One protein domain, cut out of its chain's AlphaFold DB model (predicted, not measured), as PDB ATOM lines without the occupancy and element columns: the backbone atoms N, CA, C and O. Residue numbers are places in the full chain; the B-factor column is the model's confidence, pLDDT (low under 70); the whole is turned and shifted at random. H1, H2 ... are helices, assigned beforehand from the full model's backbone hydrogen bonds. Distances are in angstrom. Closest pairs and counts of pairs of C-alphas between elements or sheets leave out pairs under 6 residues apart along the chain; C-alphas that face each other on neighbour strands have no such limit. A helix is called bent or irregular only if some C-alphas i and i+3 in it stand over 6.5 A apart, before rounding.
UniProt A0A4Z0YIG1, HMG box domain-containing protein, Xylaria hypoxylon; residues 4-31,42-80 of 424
ATOM      1  N   PHE A   4     223.831  97.196 102.500       95.56
ATOM      2  CA  PHE A   4     222.750  97.777 103.305       95.56
ATOM      3  C   PHE A   4     223.203  98.970 104.169       95.56
ATOM      4  O   PHE A   4     222.515  99.985 104.240       95.56
ATOM      5  N   MET A   5     224.382  98.901 104.801       95.62
ATOM      6  CA  MET A   5     224.893 100.017 105.610       95.62
ATOM      7  C   MET A   5     225.349 101.209 104.756       95.62
ATOM      8  O   MET A   5     225.256 102.345 105.225       95.62
ATOM      9  N   LEU A   6     225.798 100.988 103.512       95.69
ATOM     10  CA  LEU A   6     226.047 102.070 102.550       95.69
ATOM     11  C   LEU A   6     224.728 102.722 102.105       95.69
ATOM     12  O   LEU A   6     224.608 103.944 102.189       95.69
ATOM     13  N   TYR A   7     223.728 101.920 101.730       95.69
ATOM     14  CA  TYR A   7     222.384 102.378 101.360       95.69
ATOM     15  C   TYR A   7     221.740 103.212 102.474       95.69
ATOM     16  O   TYR A   7     221.389 104.378 102.275       95.69
ATOM     17  N   ARG A   8     221.710 102.673 103.698       94.81
ATOM     18  CA  ARG A   8     221.242 103.382 104.896       94.81
ATOM     19  C   ARG A   8     221.963 104.717 105.096       94.81
ATOM     20  O   ARG A   8     221.328 105.699 105.472       94.81
ATOM     21  N   LYS A   9     223.282 104.773 104.876       93.31
ATOM     22  CA  LYS A   9     224.074 106.005 105.035       93.31
ATOM     23  C   LYS A   9     223.724 107.053 103.972       93.31
ATOM     24  O   LYS A   9     223.669 108.233 104.311       93.31
ATOM     25  N   ALA A  10     223.447 106.641 102.735       92.25
ATOM     26  CA  ALA A  10     222.987 107.537 101.675       92.25
ATOM     27  C   ALA A  10     221.585 108.108 101.972       92.25
ATOM     28  O   ALA A  10     221.376 109.319 101.893       92.25
ATOM     29  N   TYR A  11     220.645 107.260 102.403       89.50
ATOM     30  CA  TYR A  11     219.262 107.670 102.680       89.50
ATOM     31  C   TYR A  11     219.092 108.395 104.025       89.50
ATOM     32  O   TYR A  11     218.113 109.121 104.204       89.50
ATOM     33  N   GLN A  12     220.070 108.299 104.938       90.06
ATOM     34  CA  GLN A  12     220.032 108.903 106.276       90.06
ATOM     35  C   GLN A  12     219.607 110.381 106.274       90.06
ATOM     36  O   GLN A  12     218.889 110.814 107.173       90.06
ATOM     37  N   ASN A  13     220.060 111.172 105.297       86.38
ATOM     38  CA  ASN A  13     219.718 112.595 105.222       86.38
ATOM     39  C   ASN A  13     218.314 112.838 104.650       86.38
ATOM     40  O   ASN A  13     217.623 113.724 105.142       86.38
ATOM     41  N   ARG A  14     217.852 112.015 103.698       87.06
ATOM     42  CA  ARG A  14     216.486 112.087 103.154       87.06
ATOM     43  C   ARG A  14     215.446 111.735 104.221       87.06
ATOM     44  O   ARG A  14     214.496 112.486 104.403       87.06
ATOM     45  N   THR A  15     215.668 110.676 105.001       84.69
ATOM     46  CA  THR A  15     214.757 110.297 106.097       84.69
ATOM     47  C   THR A  15     214.730 111.334 107.228       84.69
ATOM     48  O   THR A  15     213.676 111.570 107.814       84.69
ATOM     49  N   LYS A  16     215.858 112.005 107.522       84.50
ATOM     50  CA  LYS A  16     215.878 113.156 108.449       84.50
ATOM     51  C   LYS A  16     215.045 114.329 107.937       84.50
ATOM     52  O   LYS A  16     214.411 114.996 108.746       84.50
ATOM     53  N   GLU A  17     215.081 114.591 106.631       84.19
ATOM     54  CA  GLU A  17     214.308 115.671 106.017       84.19
ATOM     55  C   GLU A  17     212.809 115.385 106.105       84.19
ATOM     56  O   GLU A  17     212.067 116.217 106.613       84.19
ATOM     57  N   TRP A  18     212.382 114.174 105.733       83.12
ATOM     58  CA  TRP A  18     210.988 113.743 105.878       83.12
ATOM     59  C   TRP A  18     210.492 113.861 107.319       83.12
ATOM     60  O   TRP A  18     209.444 114.456 107.541       83.12
ATOM     61  N   LYS A  19     211.281 113.418 108.310       78.31
ATOM     62  CA  LYS A  19     210.907 113.613 109.718       78.31
ATOM     63  C   LYS A  19     210.792 115.099 110.084       78.31
ATOM     64  O   LYS A  19     209.870 115.459 110.801       78.31
ATOM     65  N   ARG A  20     211.682 115.976 109.594       79.69
ATOM     66  CA  ARG A  20     211.563 117.425 109.852       79.69
ATOM     67  C   ARG A  20     210.267 117.990 109.260       79.69
ATOM     68  O   ARG A  20     209.626 118.795 109.924       79.69
ATOM     69  N   VAL A  21     209.893 117.582 108.048       79.81
ATOM     70  CA  VAL A  21     208.641 118.010 107.402       79.81
ATOM     71  C   VAL A  21     207.422 117.518 108.188       79.81
ATOM     72  O   VAL A  21     206.548 118.325 108.489       79.81
ATOM     73  N   ASP A  22     207.400 116.252 108.615       80.62
ATOM     74  CA  ASP A  22     206.344 115.700 109.478       80.62
ATOM     75  C   ASP A  22     206.269 116.397 110.846       80.62
ATOM     76  O   ASP A  22     205.178 116.709 111.320       80.62
ATOM     77  N   ASP A  23     207.413 116.671 111.481       77.69
ATOM     78  CA  ASP A  23     207.488 117.388 112.760       77.69
ATOM     79  C   ASP A  23     206.981 118.844 112.603       77.69
ATOM     80  O   ASP A  23     206.356 119.375 113.522       77.69
ATOM     81  N   ILE A  24     207.203 119.488 111.446       76.88
ATOM     82  CA  ILE A  24     206.639 120.811 111.112       76.88
ATOM     83  C   ILE A  24     205.123 120.713 110.908       76.88
ATOM     84  O   ILE A  24     204.389 121.441 111.576       76.88
ATOM     85  N   ARG A  25     204.648 119.784 110.066       79.25
ATOM     86  CA  ARG A  25     203.214 119.596 109.778       79.25
ATOM     87  C   ARG A  25     202.427 119.293 111.056       79.25
ATOM     88  O   ARG A  25     201.448 119.967 111.361       79.25
ATOM     89  N   ARG A  26     202.932 118.364 111.876       75.81
ATOM     90  CA  ARG A  26     202.357 118.029 113.188       75.81
ATOM     91  C   ARG A  26     202.350 119.231 114.127       75.81
ATOM     92  O   ARG A  26     201.404 119.371 114.887       75.81
ATOM     93  N   LYS A  27     203.364 120.104 114.091       72.50
ATOM     94  CA  LYS A  27     203.410 121.319 114.923       72.50
ATOM     95  C   LYS A  27     202.397 122.378 114.474       72.50
ATOM     96  O   LYS A  27     201.880 123.095 115.329       72.50
ATOM     97  N   GLU A  28     202.118 122.482 113.178       73.62
ATOM     98  CA  GLU A  28     201.057 123.345 112.639       73.62
ATOM     99  C   GLU A  28     199.667 122.817 113.034       73.62
ATOM    100  O   GLU A  28     198.849 123.578 113.548       73.62
ATOM    101  N   GLU A  29     199.436 121.506 112.914       70.62
ATOM    102  CA  GLU A  29     198.201 120.832 113.352       70.62
ATOM    103  C   GLU A  29     198.005 120.924 114.888       70.62
ATOM    104  O   GLU A  29     196.937 121.303 115.381       70.62
ATOM    105  N   SER A  30     199.056 120.641 115.669       65.19
ATOM    106  CA  SER A  30     199.028 120.610 117.140       65.19
ATOM    107  C   SER A  30     199.170 121.981 117.805       65.19
ATOM    108  O   SER A  30     199.199 122.057 119.035       65.19
ATOM    109  N   ALA A  31     199.246 123.077 117.043       62.09
ATOM    110  CA  ALA A  31     199.190 124.435 117.593       62.09
ATOM    111  C   ALA A  31     197.867 124.707 118.346       62.09
ATOM    112  O   ALA A  31     197.793 125.636 119.150       62.09
ATOM    113  N   ASN A  42     216.006 109.201 116.374       75.69
ATOM    114  CA  ASN A  42     216.151 109.403 114.935       75.69
ATOM    115  C   ASN A  42     216.832 108.201 114.248       75.69
ATOM    116  O   ASN A  42     216.450 107.776 113.162       75.69
ATOM    117  N   HIS A  43     217.808 107.584 114.919       84.69
ATOM    118  CA  HIS A  43     218.526 106.429 114.391       84.69
ATOM    119  C   HIS A  43     217.674 105.146 114.312       84.69
ATOM    120  O   HIS A  43     217.934 104.333 113.425       84.69
ATOM    121  N   GLN A  44     216.676 104.951 115.183       89.44
ATOM    122  CA  GLN A  44     215.779 103.788 115.145       89.44
ATOM    123  C   GLN A  44     214.839 103.893 113.945       89.44
ATOM    124  O   GLN A  44     214.846 103.007 113.091       89.44
ATOM    125  N   VAL A  45     214.156 105.036 113.807       85.25
ATOM    126  CA  VAL A  45     213.252 105.331 112.680       85.25
ATOM    127  C   VAL A  45     213.982 105.198 111.341       85.25
ATOM    128  O   VAL A  45     213.509 104.499 110.449       85.25
ATOM    129  N   ILE A  46     215.192 105.761 111.216       87.88
ATOM    130  CA  ILE A  46     216.021 105.595 110.009       87.88
ATOM    131  C   ILE A  46     216.357 104.116 109.746       87.88
ATOM    132  O   ILE A  46     216.373 103.697 108.594       87.88
ATOM    133  N   SER A  47     216.619 103.309 110.784       91.12
ATOM    134  CA  SER A  47     216.866 101.864 110.611       91.12
ATOM    135  C   SER A  47     215.660 101.164 109.994       91.12
ATOM    136  O   SER A  47     215.822 100.382 109.061       91.12
ATOM    137  N   GLN A  48     214.473 101.450 110.527       90.75
ATOM    138  CA  GLN A  48     213.221 100.812 110.143       90.75
ATOM    139  C   GLN A  48     212.808 101.208 108.723       90.75
ATOM    140  O   GLN A  48     212.584 100.330 107.893       90.75
ATOM    141  N   VAL A  49     212.799 102.510 108.417       90.94
ATOM    142  CA  VAL A  49     212.456 103.026 107.082       90.94
ATOM    143  C   VAL A  49     213.418 102.481 106.023       90.94
ATOM    144  O   VAL A  49     212.957 101.940 105.022       90.94
ATOM    145  N   CYS A  50     214.737 102.531 106.260       93.31
ATOM    146  CA  CYS A  50     215.712 101.967 105.319       93.31
ATOM    147  C   CYS A  50     215.618 100.438 105.195       93.31
ATOM    148  O   CYS A  50     215.934  99.903 104.137       93.31
ATOM    149  N   GLY A  51     215.222  99.727 106.257       94.62
ATOM    150  CA  GLY A  51     215.015  98.276 106.228       94.62
ATOM    151  C   GLY A  51     213.828  97.869 105.355       94.62
ATOM    152  O   GLY A  51     213.939  96.927 104.576       94.62
ATOM    153  N   ILE A  52     212.722  98.614 105.442       93.62
ATOM    154  CA  ILE A  52     211.542  98.415 104.590       93.62
ATOM    155  C   ILE A  52     211.880  98.776 103.139       93.62
ATOM    156  O   ILE A  52     211.680  97.953 102.243       93.62
ATOM    157  N   SER A  53     212.447  99.965 102.902       93.88
ATOM    158  CA  SER A  53     212.711 100.444 101.541       93.88
ATOM    159  C   SER A  53     213.714  99.561 100.795       93.88
ATOM    160  O   SER A  53     213.478  99.248  99.635       93.88
ATOM    161  N   TRP A  54     214.764  99.059 101.456       95.75
ATOM    162  CA  TRP A  54     215.764  98.168 100.845       95.75
ATOM    163  C   TRP A  54     215.172  96.898 100.207       95.75
ATOM    164  O   TRP A  54     215.661  96.424  99.178       95.75
ATOM    165  N   ASN A  55     214.097  96.351 100.783       94.00
ATOM    166  CA  ASN A  55     213.420  95.182 100.219       94.00
ATOM    167  C   ASN A  55     212.597  95.538  98.965       94.00
ATOM    168  O   ASN A  55     212.436  94.686  98.090       94.00
ATOM    169  N   MET A  56     212.130  96.788  98.865       95.19
ATOM    170  CA  MET A  56     211.368  97.328  97.733       95.19
ATOM    171  C   MET A  56     212.252  97.850  96.588       95.19
ATOM    172  O   MET A  56     211.775  97.918  95.458       95.19
ATOM    173  N   GLU A  57     213.509  98.226  96.855       96.06
ATOM    174  CA  GLU A  57     214.424  98.723  95.815       96.06
ATOM    175  C   GLU A  57     214.652  97.676  94.700       96.06
ATOM    176  O   GLU A  57     214.752  96.473  94.986       96.06
ATOM    177  N   PRO A  58     214.784  98.106  93.429       97.56
ATOM    178  CA  PRO A  58     215.011  97.207  92.302       97.56
ATOM    179  C   PRO A  58     216.369  96.501  92.400       97.56
ATOM    180  O   PRO A  58     217.322  97.010  92.997       97.56
ATOM    181  N   GLN A  59     216.469  95.320  91.780       96.62
ATOM    182  CA  GLN A  59     217.654  94.470  91.908       96.62
ATOM    183  C   GLN A  59     218.933  95.165  91.419       96.62
ATOM    184  O   GLN A  59     219.922  95.148  92.143       96.62
ATOM    185  N   ASP A  60     218.881  95.868  90.285       97.75
ATOM    186  CA  ASP A  60     220.017  96.613  89.717       97.75
ATOM    187  C   ASP A  60     220.624  97.624  90.710       97.75
ATOM    188  O   ASP A  60     221.837  97.834  90.762       97.75
ATOM    189  N   LEU A  61     219.772  98.245  91.535       96.69
ATOM    190  CA  LEU A  61     220.172  99.218  92.551       96.69
ATOM    191  C   LEU A  61     220.820  98.503  93.746       96.69
ATOM    192  O   LEU A  61     221.852  98.956  94.249       96.69
ATOM    193  N   ARG A  62     220.287  97.347  94.163       96.62
ATOM    194  CA  ARG A  62     220.923  96.502  95.190       96.62
ATOM    195  C   ARG A  62     222.292  95.990  94.734       96.62
ATOM    196  O   ARG A  62     223.255  96.109  95.494       96.62
ATOM    197  N   ASP A  63     222.392  95.526  93.491       97.81
ATOM    198  CA  ASP A  63     223.633  95.048  92.876       97.81
ATOM    199  C   ASP A  63     224.683  96.171  92.792       97.81
ATOM    200  O   ASP A  63     225.849  95.961  93.135       97.81
ATOM    201  N   GLN A  64     224.272  97.399  92.452       97.94
ATOM    202  CA  GLN A  64     225.148  98.578  92.474       97.94
ATOM    203  C   GLN A  64     225.723  98.863  93.876       97.94
ATOM    204  O   GLN A  64     226.926  99.116  94.008       97.94
ATOM    205  N   TYR A  65     224.910  98.778  94.937       97.81
ATOM    206  CA  TYR A  65     225.414  98.918  96.312       97.81
ATOM    207  C   TYR A  65     226.304  97.746  96.747       97.81
ATOM    208  O   TYR A  65     227.211  97.954  97.561       97.81
ATOM    209  N   ASP A  66     226.099  96.539  96.213       97.81
ATOM    210  CA  ASP A  66     226.993  95.400  96.441       97.81
ATOM    211  C   ASP A  66     228.347  95.572  95.735       97.81
ATOM    212  O   ASP A  66     229.385  95.290  96.343       97.81
ATOM    213  N   GLU A  67     228.386  96.119  94.516       98.12
ATOM    214  CA  GLU A  67     229.645  96.512  93.863       98.12
ATOM    215  C   GLU A  67     230.382  97.605  94.646       98.12
ATOM    216  O   GLU A  67     231.575  97.466  94.944       98.12
ATOM    217  N   TRP A  68     229.683  98.648  95.101       98.00
ATOM    218  CA  TRP A  68     230.287  99.658  95.978       98.00
ATOM    219  C   TRP A  68     230.773  99.066  97.309       98.00
ATOM    220  O   TRP A  68     231.846  99.439  97.791       98.00
ATOM    221  N   ALA A  69     230.064  98.090  97.884       97.88
ATOM    222  CA  ALA A  69     230.509  97.387  99.087       97.88
ATOM    223  C   ALA A  69     231.751  96.506  98.846       97.88
ATOM    224  O   ALA A  69     232.593  96.387  99.746       97.88
ATOM    225  N   LYS A  70     231.901  95.908  97.654       97.88
ATOM    226  CA  LYS A  70     233.116  95.180  97.236       97.88
ATOM    227  C   LYS A  70     234.300  96.139  97.094       97.88
ATOM    228  O   LYS A  70     235.354  95.870  97.675       97.88
ATOM    229  N   ILE A  71     234.116  97.271  96.409       97.94
ATOM    230  CA  ILE A  71     235.139  98.321  96.247       97.94
ATOM    231  C   ILE A  71     235.586  98.850  97.615       97.94
ATOM    232  O   ILE A  71     236.773  98.816  97.929       97.94
ATOM    233  N   GLU A  72     234.646  99.239  98.477       97.31
ATOM    234  CA  GLU A  72     234.921  99.724  99.835       97.31
ATOM    235  C   GLU A  72     235.683  98.687 100.682       97.31
ATOM    236  O   GLU A  72     236.608  99.023 101.425       97.31
ATOM    237  N   ARG A  73     235.344  97.397 100.560       96.19
ATOM    238  CA  ARG A  73     236.057  96.309 101.251       96.19
ATOM    239  C   ARG A  73     237.486  96.134 100.731       96.19
ATOM    240  O   ARG A  73     238.376  95.840 101.528       96.19
ATOM    241  N   ASN A  74     237.714  96.304  99.431       97.25
ATOM    242  CA  ASN A  74     239.046  96.225  98.833       97.25
ATOM    243  C   ASN A  74     239.899  97.444  99.215       97.25
ATOM    244  O   ASN A  74     241.023  97.267  99.677       97.25
ATOM    245  N   ASN A  75     239.338  98.652  99.145       97.38
ATOM    246  CA  ASN A  75     239.990  99.885  99.594       97.38
ATOM    247  C   ASN A  75     240.390  99.802 101.073       97.38
ATOM    248  O   ASN A  75     241.517 100.137 101.424       97.38
ATOM    249  N   HIS A  76     239.512  99.274 101.933       97.06
ATOM    250  CA  HIS A  76     239.826  99.067 103.346       97.06
ATOM    251  C   HIS A  76     240.990  98.082 103.563       97.06
ATOM    252  O   HIS A  76     241.852  98.344 104.397       97.06
ATOM    253  N   LYS A  77     241.070  96.987 102.790       97.06
ATOM    254  CA  LYS A  77     242.216  96.054 102.841       97.06
ATOM    255  C   LYS A  77     243.524  96.692 102.367       97.06
ATOM    256  O   LYS A  77     244.569  96.389 102.928       97.06
ATOM    257  N   LEU A  78     243.476  97.542 101.339       97.44
ATOM    258  CA  LEU A  78     244.656  98.244 100.823       97.44
ATOM    259  C   LEU A  78     245.148  99.325 101.797       97.44
ATOM    260  O   LEU A  78     246.351  99.472 101.984       97.44
ATOM    261  N   ALA A  79     244.228 100.049 102.440       98.00
ATOM    262  CA  ALA A  79     244.552 101.062 103.443       98.00
ATOM    263  C   ALA A  79     245.025 100.459 104.779       98.00
ATOM    264  O   ALA A  79     245.839 101.066 105.472       98.00
ATOM    265  N   PHE A  80     244.526  99.272 105.142       96.94
ATOM    266  CA  PHE A  80     244.826  98.605 106.409       96.94
ATOM    267  C   PHE A  80     245.168  97.114 106.201       96.94
ATOM    268  O   PHE A  80     244.380  96.244 106.585       96.94
TER     269      PHE A  80
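What this domain is: This is residues 4 to 31 and 42 to 80 of the 424 residues of the protein "HMG box domain-containing protein" of Xylaria hypoxylon (UniProt A0A4Z0YIG1). Long helix H1 starts inside a V made by H2 and H3, crosses H2 with residues 4 to 16, and sticks out with residues 20 to 31. The far arm of the V ends free at residues 73 to 80. The 67 printed residues, all helix in class, hold H1, H2, H3 in chain order. The whole is flat, 55 by 28 by 14 A, and only just loose, close to extended, with radius of gyration of the C-alphas 16.0 A.

Where its parts are: H1, residues 4 to 31, 38.3 A, begins at C-alpha 4 (222.750, 97.777, 103.305). It has a kink of 45 degrees near residue 11 and is only just irregular: C-alphas 10 and 13 are 7.0 A apart. H2 is residues 42 to 56, 21.6 A. H3, residues 59 to 79, 30.0 A, ends at C-alpha 79 (244.552, 101.062, 103.443).

How they stand to each other: H1 touches H2 at a steep tilt of 62 degrees, closest C-alphas Arg 8 and Cys 50, 5.7 A. With residues 4 to 7 alone it touches H3, closest C-alphas Tyr 7 and Tyr 65, 6.8 A. H2 and H3 are close but not clearly touching, closest C-alphas Trp 54 and Arg 62, 7.8 A. Every O i to N i+4 pair is within hydrogen-bond range in H3, 22 of 24 in H1, 9 of 11 in H2.

The domain as a whole: C-alphas 31 and 78 are farthest apart, 55.1 A. Residues 32 to 41 are not printed; C-alphas 31 and 42 are 22.8 A apart across the cut. H2 to H3 is a tight link. Residues 30 to 31 have pLDDT under 70.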